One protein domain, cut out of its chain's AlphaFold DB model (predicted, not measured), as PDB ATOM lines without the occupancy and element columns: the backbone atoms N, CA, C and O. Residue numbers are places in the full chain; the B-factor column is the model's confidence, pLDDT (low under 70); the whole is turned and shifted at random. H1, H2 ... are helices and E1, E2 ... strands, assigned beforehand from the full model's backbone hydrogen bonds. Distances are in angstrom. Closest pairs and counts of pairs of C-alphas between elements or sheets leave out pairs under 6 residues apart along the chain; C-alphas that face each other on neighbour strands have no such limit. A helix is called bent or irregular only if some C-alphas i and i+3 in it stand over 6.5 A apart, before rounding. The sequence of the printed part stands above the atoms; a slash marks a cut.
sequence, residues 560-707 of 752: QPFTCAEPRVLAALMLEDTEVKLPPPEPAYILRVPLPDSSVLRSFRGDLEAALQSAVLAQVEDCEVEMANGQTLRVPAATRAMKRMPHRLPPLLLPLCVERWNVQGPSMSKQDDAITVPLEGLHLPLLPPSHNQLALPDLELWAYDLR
ATOM      1  N   GLN A 560     -28.841   3.814  40.948       82.06
ATOM      2  CA  GLN A 560     -29.114   3.484  42.346       82.06
ATOM      3  C   GLN A 560     -30.226   2.438  42.389       82.06
ATOM      4  O   GLN A 560     -31.277   2.693  41.805       82.06
ATOM      5  N   PRO A 561     -30.087   1.292  43.072       78.44
ATOM      6  CA  PRO A 561     -31.246   0.469  43.344       78.44
ATOM      7  C   PRO A 561     -32.188   1.216  44.284       78.44
ATOM      8  O   PRO A 561     -31.788   1.974  45.168       78.44
ATOM      9  N   PHE A 562     -33.461   0.950  44.086       76.50
ATOM     10  CA  PHE A 562     -34.575   1.481  44.824       76.50
ATOM     11  C   PHE A 562     -35.492   0.301  45.120       76.50
ATOM     12  O   PHE A 562     -36.100  -0.268  44.213       76.50
ATOM     13  N   THR A 563     -35.558  -0.111  46.382       68.44
ATOM     14  CA  THR A 563     -36.442  -1.206  46.779       68.44
ATOM     15  C   THR A 563     -37.788  -0.642  47.184       68.44
ATOM     16  O   THR A 563     -37.887   0.167  48.102       68.44
ATOM     17  N   CYS A 564     -38.828  -1.109  46.507       69.44
ATOM     18  CA  CYS A 564     -40.209  -0.882  46.888       69.44
ATOM     19  C   CYS A 564     -40.780  -2.183  47.461       69.44
ATOM     20  O   CYS A 564     -40.722  -3.237  46.828       69.44
ATOM     21  N   ALA A 565     -41.329  -2.124  48.669       67.06
ATOM     22  CA  ALA A 565     -42.219  -3.179  49.132       67.06
ATOM     23  C   ALA A 565     -43.560  -3.054  48.388       67.06
ATOM     24  O   ALA A 565     -43.967  -1.951  48.010       67.06
ATOM     25  N   GLU A 566     -44.248  -4.173  48.150       68.94
ATOM     26  CA  GLU A 566     -45.568  -4.133  47.515       68.94
ATOM     27  C   GLU A 566     -46.535  -3.319  48.404       68.94
ATOM     28  O   GLU A 566     -46.535  -3.524  49.623       68.94
ATOM     29  N   PRO A 567     -47.390  -2.426  47.859       69.69
ATOM     30  CA  PRO A 567     -48.259  -1.569  48.674       69.69
ATOM     31  C   PRO A 567     -49.128  -2.327  49.687       69.69
ATOM     32  O   PRO A 567     -49.392  -1.824  50.771       69.69
ATOM     33  N   ARG A 568     -49.520  -3.570  49.374       74.94
ATOM     34  CA  ARG A 568     -50.256  -4.458  50.290       74.94
ATOM     35  C   ARG A 568     -49.441  -4.872  51.516       74.94
ATOM     36  O   ARG A 568     -50.002  -4.994  52.599       74.94
ATOM     37  N   VAL A 569     -48.136  -5.081  51.347       71.75
ATOM     38  CA  VAL A 569     -47.212  -5.438  52.431       71.75
ATOM     39  C   VAL A 569     -46.940  -4.212  53.305       71.75
ATOM     40  O   VAL A 569     -46.979  -4.325  54.526       71.75
ATOM     41  N   LEU A 570     -46.773  -3.025  52.707       71.38
ATOM     42  CA  LEU A 570     -46.670  -1.765  53.458       71.38
ATOM     43  C   LEU A 570     -47.950  -1.455  54.249       71.38
ATOM     44  O   LEU A 570     -47.858  -1.118  55.426       71.38
ATOM     45  N   ALA A 571     -49.128  -1.640  53.648       77.88
ATOM     46  CA  ALA A 571     -50.418  -1.474  54.320       77.88
ATOM     47  C   ALA A 571     -50.587  -2.449  55.499       77.88
ATOM     48  O   ALA A 571     -50.964  -2.043  56.598       77.88
ATOM     49  N   ALA A 572     -50.237  -3.729  55.312       78.81
ATOM     50  CA  ALA A 572     -50.287  -4.741  56.371       78.81
ATOM     51  C   ALA A 572     -49.335  -4.447  57.549       78.81
ATOM     52  O   ALA A 572     -49.606  -4.869  58.672       78.81
ATOM     53  N   LEU A 573     -48.245  -3.714  57.299       75.69
ATOM     54  CA  LEU A 573     -47.268  -3.283  58.303       75.69
ATOM     55  C   LEU A 573     -47.547  -1.870  58.863       75.69
ATOM     56  O   LEU A 573     -46.828  -1.431  59.757       75.69
ATOM     57  N   MET A 574     -48.580  -1.170  58.374       80.88
ATOM     58  CA  MET A 574     -48.891   0.241  58.677       80.88
ATOM     59  C   MET A 574     -47.763   1.235  58.318       80.88
ATOM     60  O   MET A 574     -47.521   2.204  59.033       80.88
ATOM     61  N   LEU A 575     -47.078   1.007  57.191       71.62
ATOM     62  CA  LEU A 575     -45.902   1.770  56.736       71.62
ATOM     63  C   LEU A 575     -46.108   2.529  55.414       71.62
ATOM     64  O   LEU A 575     -45.135   2.830  54.727       71.62
ATOM     65  N   GLU A 576     -47.351   2.848  55.050       71.81
ATOM     66  CA  GLU A 576     -47.708   3.440  53.745       71.81
ATOM     67  C   GLU A 576     -46.929   4.732  53.402       71.81
ATOM     68  O   GLU A 576     -46.615   4.954  52.234       71.81
ATOM     69  N   ASP A 577     -46.534   5.518  54.414       65.88
ATOM     70  CA  ASP A 577     -45.770   6.772  54.276       65.88
ATOM     71  C   ASP A 577     -44.268   6.665  54.649       65.88
ATOM     72  O   ASP A 577     -43.558   7.674  54.667       65.88
ATOM     73  N   THR A 578     -43.745   5.480  54.994       60.62
ATOM     74  CA  THR A 578     -42.378   5.357  55.551       60.62
ATOM     75  C   THR A 578     -41.317   5.163  54.464       60.62
ATOM     76  O   THR A 578     -41.334   4.182  53.723       60.62
ATOM     77  N   GLU A 579     -40.340   6.075  54.397       61.34
ATOM     78  CA  GLU A 579     -39.203   5.976  53.472       61.34
ATOM     79  C   GLU A 579     -38.276   4.805  53.854       61.34
ATOM     80  O   GLU A 579     -37.527   4.874  54.830       61.34
ATOM     81  N   VAL A 580     -38.327   3.739  53.053       60.03
ATOM     82  CA  VAL A 580     -37.466   2.551  53.145       60.03
ATOM     83  C   VAL A 580     -36.047   2.903  52.706       60.03
ATOM     84  O   VAL A 580     -35.811   3.167  51.523       60.03
ATOM     85  N   LYS A 581     -35.087   2.874  53.635       57.50
ATOM     86  CA  LYS A 581     -33.666   3.057  53.316       57.50
ATOM     87  C   LYS A 581     -32.961   1.711  53.321       57.50
ATOM     88  O   LYS A 581     -33.021   0.949  54.281       57.50
ATOM     89  N   LEU A 582     -32.290   1.434  52.212       59.31
ATOM     90  CA  LEU A 582     -31.273   0.398  52.119       59.31
ATOM     91  C   LEU A 582     -29.918   1.081  51.944       59.31
ATOM     92  O   LEU A 582     -29.867   2.155  51.328       59.31
ATOM     93  N   PRO A 583     -28.822   0.474  52.429       58.06
ATOM     94  CA  PRO A 583     -27.492   0.942  52.082       58.06
ATOM     95  C   PRO A 583     -27.368   0.964  50.549       58.06
ATOM     96  O   PRO A 583     -27.696  -0.036  49.899       58.06
ATOM     97  N   PRO A 584     -26.935   2.085  49.941       60.03
ATOM     98  CA  PRO A 584     -26.679   2.099  48.511       60.03
ATOM     99  C   PRO A 584     -25.578   1.067  48.228       60.03
ATOM    100  O   PRO A 584     -24.572   1.057  48.943       60.03
ATOM    101  N   PRO A 585     -25.735   0.193  47.218       65.94
ATOM    102  CA  PRO A 585     -24.654  -0.684  46.813       65.94
ATOM    103  C   PRO A 585     -23.493   0.179  46.342       65.94
ATOM    104  O   PRO A 585     -23.668   1.331  45.921       65.94
ATOM    105  N   GLU A 586     -22.302  -0.402  46.345       73.94
ATOM    106  CA  GLU A 586     -21.180   0.266  45.717       73.94
ATOM    107  C   GLU A 586     -21.496   0.518  44.234       73.94
ATOM    108  O   GLU A 586     -21.944  -0.395  43.534       73.94
ATOM    109  N   PRO A 587     -21.307   1.753  43.734       77.94
ATOM    110  CA  PRO A 587     -21.628   2.069  42.351       77.94
ATOM    111  C   PRO A 587     -20.733   1.239  41.424       77.94
ATOM    112  O   PRO A 587     -19.502   1.376  41.443       77.94
ATOM    113  N   ALA A 588     -21.375   0.356  40.660       87.88
ATOM    114  CA  ALA A 588     -20.741  -0.653  39.823       87.88
ATOM    115  C   ALA A 588     -20.295  -0.084  38.470       87.88
ATOM    116  O   ALA A 588     -20.859   0.887  37.963       87.88
ATOM    117  N   TYR A 589     -19.294  -0.713  37.856       91.19
ATOM    118  CA  TYR A 589     -18.867  -0.394  36.488       91.19
ATOM    119  C   TYR A 589     -19.596  -1.232  35.430       91.19
ATOM    120  O   TYR A 589     -19.759  -0.785  34.296       91.19
ATOM    121  N   ILE A 590     -20.038  -2.433  35.805       93.94
ATOM    122  CA  ILE A 590     -20.723  -3.391  34.938       93.94
ATOM    123  C   ILE A 590     -22.045  -3.776  35.601       93.94
ATOM    124  O   ILE A 590     -22.087  -4.073  36.794       93.94
ATOM    125  N   LEU A 591     -23.135  -3.767  34.833       93.50
ATOM    126  CA  LEU A 591     -24.418  -4.287  35.290       93.50
ATOM    127  C   LEU A 591     -24.429  -5.805  35.073       93.50
ATOM    128  O   LEU A 591     -24.405  -6.288  33.938       93.50
ATOM    129  N   ARG A 592     -24.422  -6.546  36.180       93.12
ATOM    130  CA  ARG A 592     -24.480  -8.008  36.207       93.12
ATOM    131  C   ARG A 592     -25.925  -8.480  36.058       93.12
ATOM    132  O   ARG A 592     -26.818  -8.007  36.758       93.12
ATOM    133  N   VAL A 593     -26.137  -9.387  35.111       93.31
ATOM    134  CA  VAL A 593     -27.421 -10.002  34.778       93.31
ATOM    135  C   VAL A 593     -27.326 -11.477  35.175       93.31
ATOM    136  O   VAL A 593     -26.739 -12.259  34.416       93.31
ATOM    137  N   PRO A 594     -27.847 -11.868  36.354       91.19
ATOM    138  CA  PRO A 594     -27.899 -13.267  36.746       91.19
ATOM    139  C   PRO A 594     -28.793 -14.038  35.780       91.19
ATOM    140  O   PRO A 594     -29.856 -13.562  35.369       91.19
ATOM    141  N   LEU A 595     -28.365 -15.243  35.417       88.88
ATOM    142  CA  LEU A 595     -29.212 -16.152  34.664       88.88
ATOM    143  C   LEU A 595     -30.163 -16.898  35.601       88.88
ATOM    144  O   LEU A 595     -29.728 -17.382  36.647       88.88
ATOM    145  N   PRO A 596     -31.452 -17.031  35.237       84.19
ATOM    146  CA  PRO A 596     -32.331 -17.966  35.918       84.19
ATOM    147  C   PRO A 596     -31.780 -19.392  35.815       84.19
ATOM    148  O   PRO A 596     -31.134 -19.749  34.823       84.19
ATOM    149  N   ASP A 597     -32.124 -20.241  36.784       84.06
ATOM    150  CA  ASP A 597     -31.873 -21.677  36.674       84.06
ATOM    151  C   ASP A 597     -32.400 -22.229  35.338       84.06
ATOM    152  O   ASP A 597     -33.422 -21.784  34.803       84.06
ATOM    153  N   SER A 598     -31.720 -23.243  34.797       78.31
ATOM    154  CA  SER A 598     -32.012 -23.833  33.474       78.31
ATOM    155  C   SER A 598     -33.440 -24.396  33.311       78.31
ATOM    156  O   SER A 598     -33.892 -24.666  32.194       78.31
ATOM    157  N   SER A 599     -34.179 -24.576  34.410       76.81
ATOM    158  CA  SER A 599     -35.617 -24.874  34.422       76.81
ATOM    159  C   SER A 599     -36.467 -23.650  34.052       76.81
ATOM    160  O   SER A 599     -37.410 -23.769  33.269       76.81
ATOM    161  N   VAL A 600     -36.101 -22.474  34.567       73.69
ATOM    162  CA  VAL A 600     -36.783 -21.187  34.390       73.69
ATOM    163  C   VAL A 600     -36.399 -20.530  33.060       73.69
ATOM    164  O   VAL A 600     -37.270 -20.005  32.373       73.69
ATOM    165  N   LEU A 601     -35.148 -20.635  32.599       68.94
ATOM    166  CA  LEU A 601     -34.734 -20.083  31.291       68.94
ATOM    167  C   LEU A 601     -35.566 -20.581  30.097       68.94
ATOM    168  O   LEU A 601     -35.720 -19.866  29.103       68.94
ATOM    169  N   ARG A 602     -36.151 -21.783  30.200       74.25
ATOM    170  CA  ARG A 602     -37.044 -22.344  29.173       74.25
ATOM    171  C   ARG A 602     -38.331 -21.537  28.996       74.25
ATOM    172  O   ARG A 602     -38.856 -21.519  27.885       74.25
ATOM    173  N   SER A 603     -38.835 -20.864  30.037       73.25
ATOM    174  CA  SER A 603     -40.001 -19.976  29.910       73.25
ATOM    175  C   SER A 603     -39.619 -18.639  29.264       73.25
ATOM    176  O   SER A 603     -40.350 -18.145  28.408       73.25
ATOM    177  N   PHE A 604     -38.432 -18.115  29.583       66.12
ATOM    178  CA  PHE A 604     -37.896 -16.856  29.053       66.12
ATOM    179  C   PHE A 604     -37.365 -16.926  27.611       66.12
ATOM    180  O   PHE A 604     -36.906 -15.916  27.084       66.12
ATOM    181  N   ARG A 605     -37.385 -18.103  26.962       73.12
ATOM    182  CA  ARG A 605     -36.804 -18.350  25.618       73.12
ATOM    183  C   ARG A 605     -35.331 -17.913  25.472       73.12
ATOM    184  O   ARG A 605     -34.858 -17.729  24.351       73.12
ATOM    185  N   GLY A 606     -34.614 -17.754  26.587       76.44
ATOM    186  CA  GLY A 606     -33.262 -17.195  26.612       76.44
ATOM    187  C   GLY A 606     -33.168 -15.742  26.130       76.44
ATOM    188  O   GLY A 606     -32.163 -15.383  25.532       76.44
ATOM    189  N   ASP A 607     -34.188 -14.904  26.312       87.88
ATOM    190  CA  ASP A 607     -34.115 -13.486  25.935       87.88
ATOM    191  C   ASP A 607     -33.292 -12.663  26.947       87.88
ATOM    192  O   ASP A 607     -33.626 -12.614  28.137       87.88
ATOM    193  N   LEU A 608     -32.225 -11.994  26.483       90.75
ATOM    194  CA  LEU A 608     -31.443 -11.079  27.319       90.75
ATOM    195  C   LEU A 608     -32.289  -9.907  27.823       90.75
ATOM    196  O   LEU A 608     -32.062  -9.467  28.945       90.75
ATOM    197  N   GLU A 609     -33.240  -9.393  27.037       89.94
ATOM    198  CA  GLU A 609     -34.058  -8.257  27.469       89.94
ATOM    199  C   GLU A 609     -34.907  -8.646  28.686       89.94
ATOM    200  O   GLU A 609     -34.937  -7.916  29.673       89.94
ATOM    201  N   ALA A 610     -35.493  -9.847  28.691       88.31
ATOM    202  CA  ALA A 610     -36.251 -10.348  29.834       88.31
ATOM    203  C   ALA A 610     -35.362 -10.671  31.056       88.31
ATOM    204  O   ALA A 610     -35.742 -10.370  32.189       88.31
ATOM    205  N   ALA A 611     -34.160 -11.221  30.847       89.12
ATOM    206  CA  ALA A 611     -33.195 -11.435  31.931       89.12
ATOM    207  C   ALA A 611     -32.719 -10.101  32.540       89.12
ATOM    208  O   ALA A 611     -32.657  -9.958  33.760       89.12
ATOM    209  N   LEU A 612     -32.459  -9.094  31.703       89.56
ATOM    210  CA  LEU A 612     -32.097  -7.738  32.114       89.56
ATOM    211  C   LEU A 612     -33.250  -7.053  32.861       89.56
ATOM    212  O   LEU A 612     -33.015  -6.458  33.908       89.56
ATOM    213  N   GLN A 613     -34.491  -7.189  32.385       88.12
ATOM    214  CA  GLN A 613     -35.687  -6.737  33.101       88.12
ATOM    215  C   GLN A 613     -35.785  -7.390  34.486       88.12
ATOM    216  O   GLN A 613     -36.015  -6.683  35.463       88.12
ATOM    217  N   SER A 614     -35.538  -8.699  34.602       86.19
ATOM    218  CA  SER A 614     -35.541  -9.411  35.888       86.19
ATOM    219  C   SER A 614     -34.378  -9.022  36.808       86.19
ATOM    220  O   SER A 614     -34.549  -9.017  38.022       86.19
ATOM    221  N   ALA A 615     -33.202  -8.696  36.265       85.62
ATOM    222  CA  ALA A 615     -32.053  -8.218  37.040       85.62
ATOM    223  C   ALA A 615     -32.268  -6.785  37.556       85.62
ATOM    224  O   ALA A 615     -31.839  -6.426  38.653       85.62
ATOM    225  N   VAL A 616     -32.945  -5.964  36.753       85.69
ATOM    226  CA  VAL A 616     -33.243  -4.565  37.059       85.69
ATOM    227  C   VAL A 616     -34.467  -4.414  37.952       85.69
ATOM    228  O   VAL A 616     -34.492  -3.465  38.724       85.69
ATOM    229  N   LEU A 617     -35.445  -5.322  37.863       83.94
ATOM    230  CA  LEU A 617     -36.666  -5.401  38.675       83.94
ATOM    231  C   LEU A 617     -36.669  -6.693  39.513       83.94
ATOM    232  O   LEU A 617     -37.629  -7.464  39.497       83.94
ATOM    233  N   ALA A 618     -35.569  -6.954  40.218       82.38
ATOM    234  CA  ALA A 618     -35.390  -8.182  40.979       82.38
ATOM    235  C   ALA A 618     -36.378  -8.255  42.152       82.38
ATOM    236  O   ALA A 618     -36.413  -7.362  43.002       82.38
ATOM    237  N   GLN A 619     -37.149  -9.339  42.238       79.38
ATOM    238  CA  GLN A 619     -37.831  -9.682  43.483       79.38
ATOM    239  C   GLN A 619     -36.793 -10.144  44.508       79.38
ATOM    240  O   GLN A 619     -35.855 -10.869  44.176       79.38
ATOM    241  N   VAL A 620     -36.941  -9.677  45.744       76.25
ATOM    242  CA  VAL A 620     -36.039  -9.982  46.853       76.25
ATOM    243  C   VAL A 620     -36.888 -10.389  48.052       76.25
ATOM    244  O   VAL A 620     -37.732  -9.619  48.516       76.25
ATOM    245  N   GLU A 621     -36.672 -11.610  48.523       81.38
ATOM    246  CA  GLU A 621     -37.339 -12.186  49.693       81.38
ATOM    247  C   GLU A 621     -36.587 -11.810  50.985       81.38
ATOM    248  O   GLU A 621     -35.403 -11.471  50.937       81.38
ATOM    249  N   ASP A 622     -37.284 -11.820  52.126       76.06
ATOM    250  CA  ASP A 622     -36.737 -11.574  53.477       76.06
ATOM    251  C   ASP A 622     -35.791 -10.352  53.601       76.06
ATOM    252  O   ASP A 622     -34.744 -10.386  54.253       76.06
ATOM    253  N   CYS A 623     -36.177  -9.225  52.998       75.31
ATOM    254  CA  CYS A 623     -35.410  -7.980  53.053       75.31
ATOM    255  C   CYS A 623     -35.418  -7.356  54.451       75.31
ATOM    256  O   CYS A 623     -36.484  -7.039  54.975       75.31
ATOM    257  N   GLU A 624     -34.245  -7.048  55.004       74.06
ATOM    258  CA  GLU A 624     -34.128  -6.128  56.141       74.06
ATOM    259  C   GLU A 624     -34.138  -4.675  55.650       74.06
ATOM    260  O   GLU A 624     -33.329  -4.269  54.819       74.06
ATOM    261  N   VAL A 625     -35.099  -3.905  56.153       70.62
ATOM    262  CA  VAL A 625     -35.393  -2.515  55.794       70.62
ATOM    263  C   VAL A 625     -35.090  -1.622  56.986       70.62
ATOM    264  O   VAL A 625     -35.696  -1.801  58.040       70.62
ATOM    265  N   GLU A 626     -34.203  -0.639  56.830       68.62
ATOM    266  CA  GLU A 626     -33.989   0.380  57.858       68.62
ATOM    267  C   GLU A 626     -35.069   1.464  57.737       68.62
ATOM    268  O   GLU A 626     -35.225   2.119  56.699       68.62
ATOM    269  N   MET A 627     -35.854   1.631  58.801       72.88
ATOM    270  CA  MET A 627     -36.859   2.684  58.911       72.88
ATOM    271  C   MET A 627     -36.221   4.010  59.339       72.88
ATOM    272  O   MET A 627     -35.155   4.046  59.949       72.88
ATOM    273  N   ALA A 628     -36.915   5.128  59.113       70.19
ATOM    274  CA  ALA A 628     -36.423   6.471  59.449       70.19
ATOM    275  C   ALA A 628     -36.098   6.706  60.947       70.19
ATOM    276  O   ALA A 628     -35.462   7.704  61.281       70.19
ATOM    277  N   ASN A 629     -36.522   5.809  61.844       77.19
ATOM    278  CA  ASN A 629     -36.202   5.822  63.276       77.19
ATOM    279  C   ASN A 629     -34.993   4.931  63.657       77.19
ATOM    280  O   ASN A 629     -34.721   4.774  64.846       77.19
ATOM    281  N   GLY A 630     -34.299   4.335  62.680       79.81
ATOM    282  CA  GLY A 630     -33.161   3.430  62.882       79.81
ATOM    283  C   GLY A 630     -33.532   1.994  63.278       79.81
ATOM    284  O   GLY A 630     -32.647   1.203  63.591       79.81
ATOM    285  N   GLN A 631     -34.821   1.630  63.296       80.75
ATOM    286  CA  GLN A 631     -35.235   0.235  63.478       80.75
ATOM    287  C   GLN A 631     -35.159  -0.521  62.151       80.75
ATOM    288  O   GLN A 631     -35.632  -0.028  61.126       80.75
ATOM    289  N   THR A 632     -34.628  -1.743  62.181       79.69
ATOM    290  CA  THR A 632     -34.693  -2.667  61.047       79.69
ATOM    291  C   THR A 632     -35.960  -3.520  61.109       79.69
ATOM    292  O   THR A 632     -36.330  -4.044  62.161       79.69
ATOM    293  N   LEU A 633     -36.635  -3.669  59.971       82.19
ATOM    294  CA  LEU A 633     -37.834  -4.488  59.811       82.19
ATOM    295  C   LEU A 633     -37.627  -5.512  58.698       82.19
ATOM    296  O   LEU A 633     -37.149  -5.162  57.622       82.19
ATOM    297  N   ARG A 634     -38.023  -6.767  58.928       80.88
ATOM    298  CA  ARG A 634     -38.035  -7.793  57.879       80.88
ATOM    299  C   ARG A 634     -39.311  -7.715  57.052       80.88
ATOM    300  O   ARG A 634     -40.411  -7.777  57.596       80.88
ATOM    301  N   VAL A 635     -39.143  -7.608  55.741       79.75
ATOM    302  CA  VAL A 635     -40.215  -7.582  54.744       79.75
ATOM    303  C   VAL A 635     -40.124  -8.872  53.922       79.75
ATOM    304  O   VAL A 635     -39.092  -9.093  53.289       79.75
ATOM    305  N   PRO A 636     -41.170  -9.723  53.897       77.75
ATOM    306  CA  PRO A 636     -41.077 -11.064  53.311       77.75
ATOM    307  C   PRO A 636     -40.858 -11.050  51.792       77.75
ATOM    308  O   PRO A 636     -40.241 -11.966  51.262       77.75
ATOM    309  N   ALA A 637     -41.330 -10.012  51.093       76.94
ATOM    310  CA  ALA A 637     -41.074  -9.803  49.672       76.94
ATOM    311  C   ALA A 637     -41.061  -8.306  49.321       76.94
ATOM    312  O   ALA A 637     -41.929  -7.540  49.750       76.94
ATOM    313  N   ALA A 638     -40.098  -7.899  48.497       78.81
ATOM    314  CA  ALA A 638     -40.008  -6.565  47.911       78.81
ATOM    315  C   ALA A 638     -39.473  -6.637  46.469       78.81
ATOM    316  O   ALA A 638     -38.872  -7.630  46.070       78.81
ATOM    317  N   THR A 639     -39.670  -5.583  45.675       80.12
ATOM    318  CA  THR A 639     -39.067  -5.452  44.338       80.12
ATOM    319  C   THR A 639     -37.964  -4.401  44.371       80.12
ATOM    320  O   THR A 639     -38.216  -3.219  44.621       80.12
ATOM    321  N   ARG A 640     -36.730  -4.827  44.101       80.25
ATOM    322  CA  ARG A 640     -35.565  -3.967  43.896       80.25
ATOM    323  C   ARG A 640     -35.532  -3.526  42.436       80.25
ATOM    324  O   ARG A 640     -35.243  -4.326  41.556       80.25
ATOM    325  N   ALA A 641     -35.815  -2.251  42.201       84.25
ATOM    326  CA  ALA A 641     -35.799  -1.618  40.891       84.25
ATOM    327  C   ALA A 641     -34.554  -0.728  40.723       84.25
ATOM    328  O   ALA A 641     -34.222   0.009  41.647       84.25
ATOM    329  N   MET A 642     -33.873  -0.703  39.574       84.69
ATOM    330  CA  MET A 642     -32.836   0.322  39.340       84.69
ATOM    331  C   MET A 642     -33.478   1.679  39.011       84.69
ATOM    332  O   MET A 642     -34.328   1.797  38.128       84.69
ATOM    333  N   LYS A 643     -33.051   2.723  39.721       84.69
ATOM    334  CA  LYS A 643     -33.512   4.110  39.619       84.69
ATOM    335  C   LYS A 643     -32.398   5.006  39.084       84.69
ATOM    336  O   LYS A 643     -31.229   4.896  39.462       84.69
ATOM    337  N   ARG A 644     -32.776   5.924  38.197       85.00
ATOM    338  CA  ARG A 644     -31.864   6.914  37.619       85.00
ATOM    339  C   ARG A 644     -31.562   8.037  38.611       85.00
ATOM    340  O   ARG A 644     -32.472   8.597  39.222       85.00
ATOM    341  N   MET A 645     -30.296   8.446  38.686       82.25
ATOM    342  CA  MET A 645     -29.889   9.629  39.448       82.25
ATOM    343  C   MET A 645     -30.503  10.936  38.901       82.25
ATOM    344  O   MET A 645     -30.489  11.164  37.684       82.25
ATOM    345  N   PRO A 646     -30.992  11.853  39.765       79.75
ATOM    346  CA  PRO A 646     -31.454  13.172  39.344       79.75
ATOM    347  C   PRO A 646     -30.420  13.902  38.478       79.75
ATOM    348  O   PRO A 646     -29.223  13.894  38.759       79.75
ATOM    349  N   HIS A 647     -30.891  14.551  37.412       78.50
ATOM    350  CA  HIS A 647     -30.083  15.323  36.454       78.50
ATOM    351  C   HIS A 647     -29.010  14.548  35.658       78.50
ATOM    352  O   HIS A 647     -28.365  15.154  34.801       78.50
ATOM    353  N   ARG A 648     -28.847  13.231  35.852       78.31
ATOM    354  CA  ARG A 648     -27.987  12.393  35.001       78.31
ATOM    355  C   ARG A 648     -28.722  11.962  33.728       78.31
ATOM    356  O   ARG A 648     -29.917  11.661  33.755       78.31
ATOM    357  N   LEU A 649     -27.997  11.981  32.612       80.06
ATOM    358  CA  LEU A 649     -28.416  11.423  31.321       80.06
ATOM    359  C   LEU A 649     -28.110   9.913  31.284       80.06
ATOM    360  O   LEU A 649     -27.298   9.464  32.095       80.06
ATOM    361  N   PRO A 650     -28.690   9.145  30.339       82.12
ATOM    362  CA  PRO A 650     -28.245   7.780  30.077       82.12
ATOM    363  C   PRO A 650     -26.724   7.736  29.860       82.12
ATOM    364  O   PRO A 650     -26.207   8.573  29.106       82.12
ATOM    365  N   PRO A 651     -25.986   6.799  30.489       84.44
ATOM    366  CA  PRO A 651     -24.586   6.598  30.178       84.44
ATOM    367  C   PRO A 651     -24.479   6.185  28.709       84.44
ATOM    368  O   PRO A 651     -25.290   5.405  28.205       84.44
ATOM    369  N   LEU A 652     -23.484   6.736  28.012       83.44
ATOM    370  CA  LEU A 652     -23.270   6.499  26.580       83.44
ATOM    371  C   LEU A 652     -22.966   5.023  26.268       83.44
ATOM    372  O   LEU A 652     -23.218   4.557  25.159       83.44
ATOM    373  N   LEU A 653     -22.420   4.314  27.255       89.69
ATOM    374  CA  LEU A 653     -22.081   2.903  27.217       89.69
ATOM    375  C   LEU A 653     -22.688   2.235  28.448       89.69
ATOM    376  O   LEU A 653     -22.603   2.776  29.549       89.69
ATOM    377  N   LEU A 654     -23.270   1.057  28.249       92.50
ATOM    378  CA  LEU A 654     -23.807   0.206  29.302       92.50
ATOM    379  C   LEU A 654     -23.047  -1.128  29.256       92.50
ATOM    380  O   LEU A 654     -23.384  -1.982  28.434       92.50
ATOM    381  N   PRO A 655     -21.986  -1.310  30.063       94.06
ATOM    382  CA  PRO A 655     -21.313  -2.594  30.170       94.06
ATOM    383  C   PRO A 655     -22.247  -3.593  30.860       94.06
ATOM    384  O   PRO A 655     -22.697  -3.352  31.981       94.06
ATOM    385  N   LEU A 656     -22.543  -4.702  30.181       95.38
ATOM    386  CA  LEU A 656     -23.367  -5.793  30.696       95.38
ATOM    387  C   LEU A 656     -22.510  -7.047  30.881       95.38
ATOM    388  O   LEU A 656     -21.777  -7.436  29.971       95.38
ATOM    389  N   CYS A 657     -22.648  -7.699  32.031       96.00
ATOM    390  CA  CYS A 657     -22.179  -9.062  32.261       96.00
ATOM    391  C   CYS A 657     -23.395  -9.988  32.295       96.00
ATOM    392  O   CYS A 657     -24.370  -9.686  32.978       96.00
ATOM    393  N   VAL A 658     -23.322 -11.119  31.599       95.25
ATOM    394  CA  VAL A 658     -24.280 -12.216  31.759       95.25
ATOM    395  C   VAL A 658     -23.606 -13.299  32.587       95.25
ATOM    396  O   VAL A 658     -22.627 -13.899  32.136       95.25
ATOM    397  N   GLU A 659     -24.111 -13.546  33.791       94.62
ATOM    398  CA  GLU A 659     -23.453 -14.437  34.745       94.62
ATOM    399  C   GLU A 659     -23.706 -15.900  34.368       94.62
ATOM    400  O   GLU A 659     -24.760 -16.469  34.637       94.62
ATOM    401  N   ARG A 660     -22.722 -16.504  33.691       94.44
ATOM    402  CA  ARG A 660     -22.747 -17.906  33.236       94.44
ATOM    403  C   ARG A 660     -22.002 -18.873  34.153       94.44
ATOM    404  O   ARG A 660     -21.982 -20.066  33.872       94.44
ATOM    405  N   TRP A 661     -21.346 -18.378  35.194       94.25
ATOM    406  CA  TRP A 661     -20.499 -19.173  36.075       94.25
ATOM    407  C   TRP A 661     -21.212 -19.431  37.399       94.25
ATOM    408  O   TRP A 661     -21.432 -18.501  38.168       94.25
ATOM    409  N   ASN A 662     -21.557 -20.690  37.673       92.00
ATOM    410  CA  ASN A 662     -22.159 -21.098  38.941       92.00
ATOM    411  C   ASN A 662     -21.112 -21.821  39.806       92.00
ATOM    412  O   ASN A 662     -20.546 -22.840  39.391       92.00
ATOM    413  N   VAL A 663     -20.853 -21.273  40.996       89.94
ATOM    414  CA  VAL A 663     -19.917 -21.809  41.992       89.94
ATOM    415  C   VAL A 663     -20.704 -22.622  43.019       89.94
ATOM    416  O   VAL A 663     -21.373 -22.069  43.890       89.94
ATOM    417  N   GLN A 664     -20.604 -23.947  42.935       90.69
ATOM    418  CA  GLN A 664     -21.235 -24.879  43.869       90.69
ATOM    419  C   GLN A 664     -20.147 -25.580  44.688       90.69
ATOM    420  O   GLN A 664     -19.557 -26.587  44.280       90.69
ATOM    421  N   GLY A 665     -19.846 -25.002  45.855       91.31
ATOM    422  CA  GLY A 665     -18.743 -25.442  46.710       91.31
ATOM    423  C   GLY A 665     -17.386 -25.296  45.999       91.31
ATOM    424  O   GLY A 665     -17.115 -24.232  45.447       91.31
ATOM    425  N   PRO A 666     -16.526 -26.334  45.979       90.19
ATOM    426  CA  PRO A 666     -15.246 -26.297  45.268       90.19
ATOM    427  C   PRO A 666     -15.387 -26.509  43.750       90.19
ATOM    428  O   PRO A 666     -14.387 -26.483  43.037       90.19
ATOM    429  N   SER A 667     -16.598 -26.785  43.254       90.12
ATOM    430  CA  SER A 667     -16.855 -27.011  41.833       90.12
ATOM    431  C   SER A 667     -17.404 -25.752  41.173       90.12
ATOM    432  O   SER A 667     -18.268 -25.068  41.721       90.12
ATOM    433  N   MET A 668     -16.906 -25.455  39.977       91.94
ATOM    434  CA  MET A 668     -17.362 -24.329  39.177       91.94
ATOM    435  C   MET A 668     -17.864 -24.849  37.834       91.94
ATOM    436  O   MET A 668     -17.154 -25.570  37.131       91.94
ATOM    437  N   SER A 669     -19.102 -24.505  37.494       94.56
ATOM    438  CA  SER A 669     -19.793 -24.982  36.297       94.56
ATOM    439  C   SER A 669     -20.191 -23.817  35.397       94.56
ATOM    440  O   SER A 669     -20.455 -22.710  35.873       94.56
ATOM    441  N   LYS A 670     -20.203 -24.064  34.083       94.94
ATOM    442  CA  LYS A 670     -20.686 -23.107  33.090       94.94
ATOM    443  C   LYS A 670     -22.132 -23.417  32.743       94.94
ATOM    444  O   LYS A 670     -22.478 -24.567  32.483       94.94
ATOM    445  N   GLN A 671     -22.950 -22.382  32.668       94.06
ATOM    446  CA  GLN A 671     -24.251 -22.437  32.038       94.06
ATOM    447  C   GLN A 671     -24.093 -22.109  30.552       94.06
ATOM    448  O   GLN A 671     -23.877 -20.955  30.175       94.06
ATOM    449  N   ASP A 672     -24.195 -23.135  29.709       91.06
ATOM    450  CA  ASP A 672     -24.109 -23.040  28.246       91.06
ATOM    451  C   ASP A 672     -25.488 -22.866  27.573       91.06
ATOM    452  O   ASP A 672     -25.656 -23.121  26.385       91.06
ATOM    453  N   ASP A 673     -26.497 -22.382  28.304       89.12
ATOM    454  CA  ASP A 673     -27.800 -22.057  27.714       89.12
ATOM    455  C   ASP A 673     -27.663 -20.933  26.665       89.12
ATOM    456  O   ASP A 673     -27.002 -19.909  26.888       89.12
ATOM    457  N   ALA A 674     -28.285 -21.112  25.498       88.19
ATOM    458  CA  ALA A 674     -28.269 -20.114  24.433       88.19
ATOM    459  C   ALA A 674     -29.077 -18.869  24.836       88.19
ATOM    460  O   ALA A 674     -30.171 -18.987  25.386       88.19
ATOM    461  N   ILE A 675     -28.545 -17.680  24.534       89.94
ATOM    462  CA  ILE A 675     -29.189 -16.398  24.848       89.94
ATOM    463  C   ILE A 675     -29.304 -15.561  23.582       89.94
ATOM    464  O   ILE A 675     -28.325 -15.360  22.863       89.94
ATOM    465  N   THR A 676     -30.508 -15.058  23.334       91.19
ATOM    466  CA  THR A 676     -30.812 -14.104  22.273       91.19
ATOM    467  C   THR A 676     -30.455 -12.705  22.760       91.19
ATOM    468  O   THR A 676     -30.957 -12.254  23.785       91.19
ATOM    469  N   VAL A 677     -29.585 -12.018  22.019       92.06
ATOM    470  CA  VAL A 677     -29.161 -10.644  22.312       92.06
ATOM    471  C   VAL A 677     -29.572  -9.751  21.138       92.06
ATOM    472  O   VAL A 677     -29.088  -9.983  20.025       92.06
ATOM    473  N   PRO A 678     -30.440  -8.740  21.329       90.31
ATOM    474  CA  PRO A 678     -30.775  -7.802  20.263       90.31
ATOM    475  C   PRO A 678     -29.547  -6.961  19.882       90.31
ATOM    476  O   PRO A 678     -28.826  -6.445  20.735       90.31
ATOM    477  N   LEU A 679     -29.289  -6.825  18.577       90.38
ATOM    478  CA  LEU A 679     -28.146  -6.048  18.072       90.38
ATOM    479  C   LEU A 679     -28.387  -4.531  18.115       90.38
ATOM    480  O   LEU A 679     -27.430  -3.755  18.121       90.38
ATOM    481  N   GLU A 680     -29.651  -4.119  18.111       89.44
ATOM    482  CA  GLU A 680     -30.128  -2.735  18.117       89.44
ATOM    483  C   GLU A 680     -31.378  -2.675  19.000       89.44
ATOM    484  O   GLU A 680     -32.180  -3.610  18.979       89.44
ATOM    485  N   GLY A 681     -31.544  -1.595  19.766       88.19
ATOM    486  CA  GLY A 681     -32.751  -1.374  20.568       88.19
ATOM    487  C   GLY A 681     -32.949  -2.303  21.774       88.19
ATOM    488  O   GLY A 681     -34.091  -2.606  22.091       88.19
ATOM    489  N   LEU A 682     -31.886  -2.732  22.466       92.69
ATOM    490  CA  LEU A 682     -32.013  -3.370  23.786       92.69
ATOM    491  C   LEU A 682     -32.599  -2.364  24.785       92.69
ATOM    492  O   LEU A 682     -31.973  -1.326  25.023       92.69
ATOM    493  N   HIS A 683     -33.747  -2.665  25.395       91.12
ATOM    494  CA  HIS A 683     -34.358  -1.769  26.380       91.12
ATOM    495  C   HIS A 683     -33.915  -2.084  27.814       91.12
ATOM    496  O   HIS A 683     -34.071  -3.196  28.312       91.12
ATOM    497  N   LEU A 684     -33.428  -1.058  28.508       90.25
ATOM    498  CA  LEU A 684     -33.212  -1.040  29.949       90.25
ATOM    499  C   LEU A 684     -34.320  -0.178  30.587       90.25
ATOM    500  O   LEU A 684     -34.268   1.049  30.451       90.25
ATOM    501  N   PRO A 685     -35.334  -0.766  31.249       87.56
ATOM    502  CA  PRO A 685     -36.333   0.006  31.981       87.56
ATOM    503  C   PRO A 685     -35.763   0.486  33.317       87.56
ATOM    504  O   PRO A 685     -35.186  -0.301  34.055       87.56
ATOM    505  N   LEU A 686     -35.960   1.753  33.667       86.12
ATOM    506  CA  LEU A 686     -35.505   2.323  34.937       86.12
ATOM    507  C   LEU A 686     -36.608   3.121  35.623       86.12
ATOM    508  O   LEU A 686     -37.450   3.738  34.974       86.12
ATOM    509  N   LEU A 687     -36.564   3.191  36.952       82.31
ATOM    510  CA  LEU A 687     -37.408   4.127  37.688       82.31
ATOM    511  C   LEU A 687     -36.964   5.580  37.430       82.31
ATOM    512  O   LEU A 687     -35.777   5.899  37.605       82.31
ATOM    513  N   PRO A 688     -37.892   6.492  37.076       81.75
ATOM    514  CA  PRO A 688     -37.568   7.906  36.949       81.75
ATOM    515  C   PRO A 688     -37.139   8.503  38.302       81.75
ATOM    516  O   PRO A 688     -37.676   8.112  39.343       81.75
ATOM    517  N   PRO A 689     -36.268   9.531  38.327       81.12
ATOM    518  CA  PRO A 689     -35.783  10.123  39.577       81.12
ATOM    519  C   PRO A 689     -36.901  10.646  40.498       81.12
ATOM    520  O   PRO A 689     -36.755  10.635  41.718       81.12
ATOM    521  N   SER A 690     -38.022  11.085  39.916       79.25
ATOM    522  CA  SER A 690     -39.179  11.653  40.619       79.25
ATOM    523  C   SER A 690     -40.145  10.628  41.218       79.25
ATOM    524  O   SER A 690     -41.053  11.035  41.937       79.25
ATOM    525  N   HIS A 691     -40.009   9.336  40.903       75.31
ATOM    526  CA  HIS A 691     -40.943   8.306  41.360       75.31
ATOM    527  C   HIS A 691     -40.398   7.575  42.588       75.31
ATOM    528  O   HIS A 691     -39.262   7.099  42.589       75.31
ATOM    529  N   ASN A 692     -41.230   7.478  43.625       69.25
ATOM    530  CA  ASN A 692     -40.956   6.730  44.857       69.25
ATOM    531  C   ASN A 692     -41.870   5.493  44.996       69.25
ATOM    532  O   ASN A 692     -41.911   4.861  46.044       69.25
ATOM    533  N   GLN A 693     -42.609   5.152  43.940       70.88
ATOM    534  CA  GLN A 693     -43.467   3.973  43.848       70.88
ATOM    535  C   GLN A 693     -43.220   3.292  42.497       70.88
ATOM    536  O   GLN A 693     -42.945   3.968  41.502       70.88
ATOM    537  N   LEU A 694     -43.314   1.962  42.459       70.50
ATOM    538  CA  LEU A 694     -43.144   1.175  41.238       70.50
ATOM    539  C   LEU A 694     -44.444   1.144  40.431       70.50
ATOM    540  O   LEU A 694     -45.241   0.214  40.530       70.50
ATOM    541  N   ALA A 695     -44.633   2.162  39.599       75.00
ATOM    542  CA  ALA A 695     -45.620   2.134  38.532       75.00
ATOM    543  C   ALA A 695     -44.948   1.618  37.249       75.00
ATOM    544  O   ALA A 695     -44.225   2.352  36.579       75.00
ATOM    545  N   LEU A 696     -45.181   0.345  36.904       72.12
ATOM    546  CA  LEU A 696     -44.645  -0.268  35.676       72.12
ATOM    547  C   LEU A 696     -44.928   0.541  34.385       72.12
ATOM    548  O   LEU A 696     -44.039   0.582  33.535       72.12
ATOM    549  N   PRO A 697     -46.091   1.212  34.209       75.12
ATOM    550  CA  PRO A 697     -46.345   2.048  33.029       75.12
ATOM    551  C   PRO A 697     -45.467   3.305  32.924       75.12
ATOM    552  O   PRO A 697     -45.344   3.856  31.833       75.12
ATOM    553  N   ASP A 698     -44.869   3.756  34.032       79.19
ATOM    554  CA  ASP A 698     -44.125   5.020  34.133       79.19
ATOM    555  C   ASP A 698     -42.594   4.821  34.112       79.19
ATOM    556  O   ASP A 698     -41.832   5.749  34.397       79.19
ATOM    557  N   LEU A 699     -42.120   3.614  33.779       81.38
ATOM    558  CA  LEU A 699     -40.693   3.303  33.668       81.38
ATOM    559  C   LEU A 699     -40.039   4.061  32.497       81.38
ATOM    560  O   LEU A 699     -40.529   4.084  31.368       81.38
ATOM    561  N   GLU A 700     -38.881   4.665  32.763       84.44
ATOM    562  CA  GLU A 700     -38.048   5.317  31.757       84.44
ATOM    563  C   GLU A 700     -37.302   4.242  30.954       84.44
ATOM    564  O   GLU A 700     -36.471   3.522  31.498       84.44
ATOM    565  N   LEU A 701     -37.599   4.121  29.658       87.75
ATOM    566  CA  LEU A 701     -36.962   3.144  28.771       87.75
ATOM    567  C   LEU A 701     -35.713   3.744  28.115       87.75
ATOM    568  O   LEU A 701     -35.806   4.667  27.301       87.75
ATOM    569  N   TRP A 702     -34.540   3.205  28.440       90.56
ATOM    570  CA  TRP A 702     -33.287   3.517  27.752       90.56
ATOM    571  C   TRP A 702     -32.992   2.458  26.687       90.56
ATOM    572  O   TRP A 702     -32.942   1.275  27.004       90.56
ATOM    573  N   ALA A 703     -32.771   2.871  25.438       90.75
ATOM    574  CA  ALA A 703     -32.467   1.965  24.328       90.75
ATOM    575  C   ALA A 703     -30.963   1.949  24.001       90.75
ATOM    576  O   ALA A 703     -30.347   3.009  23.853       90.75
ATOM    577  N   TYR A 704     -30.392   0.754  23.838       93.38
ATOM    578  CA  TYR A 704     -28.969   0.527  23.572       93.38
ATOM    579  C   TYR A 704     -28.731  -0.353  22.334       93.38
ATOM    580  O   TYR A 704     -29.404  -1.360  22.133       93.38
ATOM    581  N   ASP A 705     -27.726  -0.006  21.524       92.44
ATOM    582  CA  ASP A 705     -27.231  -0.870  20.441       92.44
ATOM    583  C   ASP A 705     -26.060  -1.723  20.934       92.44
ATOM    584  O   ASP A 705     -25.122  -1.195  21.544       92.44
ATOM    585  N   LEU A 706     -26.012  -3.000  20.548       94.88
ATOM    586  CA  LEU A 706     -24.839  -3.834  20.792       94.88
ATOM    587  C   LEU A 706     -23.666  -3.355  19.920       94.88
ATOM    588  O   LEU A 706     -23.670  -3.470  18.690       94.88
ATOM    589  N   ARG A 707     -22.634  -2.801  20.566       94.31
ATOM    590  CA  ARG A 707     -21.420  -2.296  19.894       94.31
ATOM    591  C   ARG A 707     -20.271  -3.292  19.893       94.31
ATOM    592  O   ARG A 707     -19.499  -3.318  18.936       94.31
TER     593      ARG A 707
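Overview. This is residues 560 to 707 of the 752 residues of the protein "GIP protein" of Symbiodinium natans (UniProt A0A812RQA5). A strongly twisted sheet of three strands, E1, E4 and E3, two of them sharply bent, makes one half of the domain with the small helix H1 near one end; toward the other end, helix H2 sits between the strand pair E2 and E5 and the hairpin of E8 and E9. From E5 the chain runs on into the hairpin of E6 and E7, whose residues 663 to 668 stick out free. The printed part has 148 residues with two named helices and nine named strands, in the order E1 H1 E2 H2 E3 E4 E5 E6 E7 E8 E9; the class is mixed, though under half of the residues, 70, are in named elements. The largest sheet, order E1, E4, E3, is antiparallel, as are E6 with E7 and E8 with E9, while E2 and E5 are parallel. The whole is compact, with a radius of gyration of the C-alphas of 16.9 A and spans of 46 by 40 by 28 A.

Along the chain. Find C-alpha 560 at (-29.114, 3.484, 42.346), where E1, residues 560 to 565, begins. Its neighbour E4, residues 632 to 644, measures 25.5 A and bends by 104 degrees at residue 636; E3, residues 617 to 626, measures 20.2 A and bends by 92 degrees at residue 622. H1 is residues 567 to 572; H2, residues 608 to 616, measures 11.9 A. Look next for E2 at 591 to 594, E5 at 656 to 659, E6 at 661 to 664, E7 at 667 to 670, E8 at 682 to 686 and E9 at 700 to 704, which ends at C-alpha 704, (-28.969, 0.527, 23.572).

Arrangement. Start at inner strand E4: N 562 and O 641 are 2.7 A apart toward E1, and N 620 and O 638 are 2.8 A apart toward E3, its hairpin partner. H1 is on this sheet at a height of 8.0 A, over none of its strands, but only just, with 2 C-alphas each on E1 and E4. H2 stands at the sheet's level; its closest C-alphas to E2 are Ala 615 with Val 593, 5.5 A, and to E8, Glu 609 with Leu 682, 6.5 A. Across E2 and E5, N 593 and O 657 are 2.8 A apart; across hairpin E6 and E7, N 662 and O 669, 2.9 A; across hairpin E8 and E9, N 684 and O 702, 2.8 A. In H1 and H2 every O i to N i+4 pair is within hydrogen-bond range.

Size, cuts and confidence. The C-alphas farthest apart, of Met 574 and Arg 707, are 47.6 A apart. The printed part has no cut. The links H1 to E2, E2 to H2, E4 to E5, E7 to E8 and E8 to E9 are long. Mean pLDDT of the printed part is 81.7; look for values under 70 at residues 563 to 567, 577 to 585, 601, 604, 626 and 692.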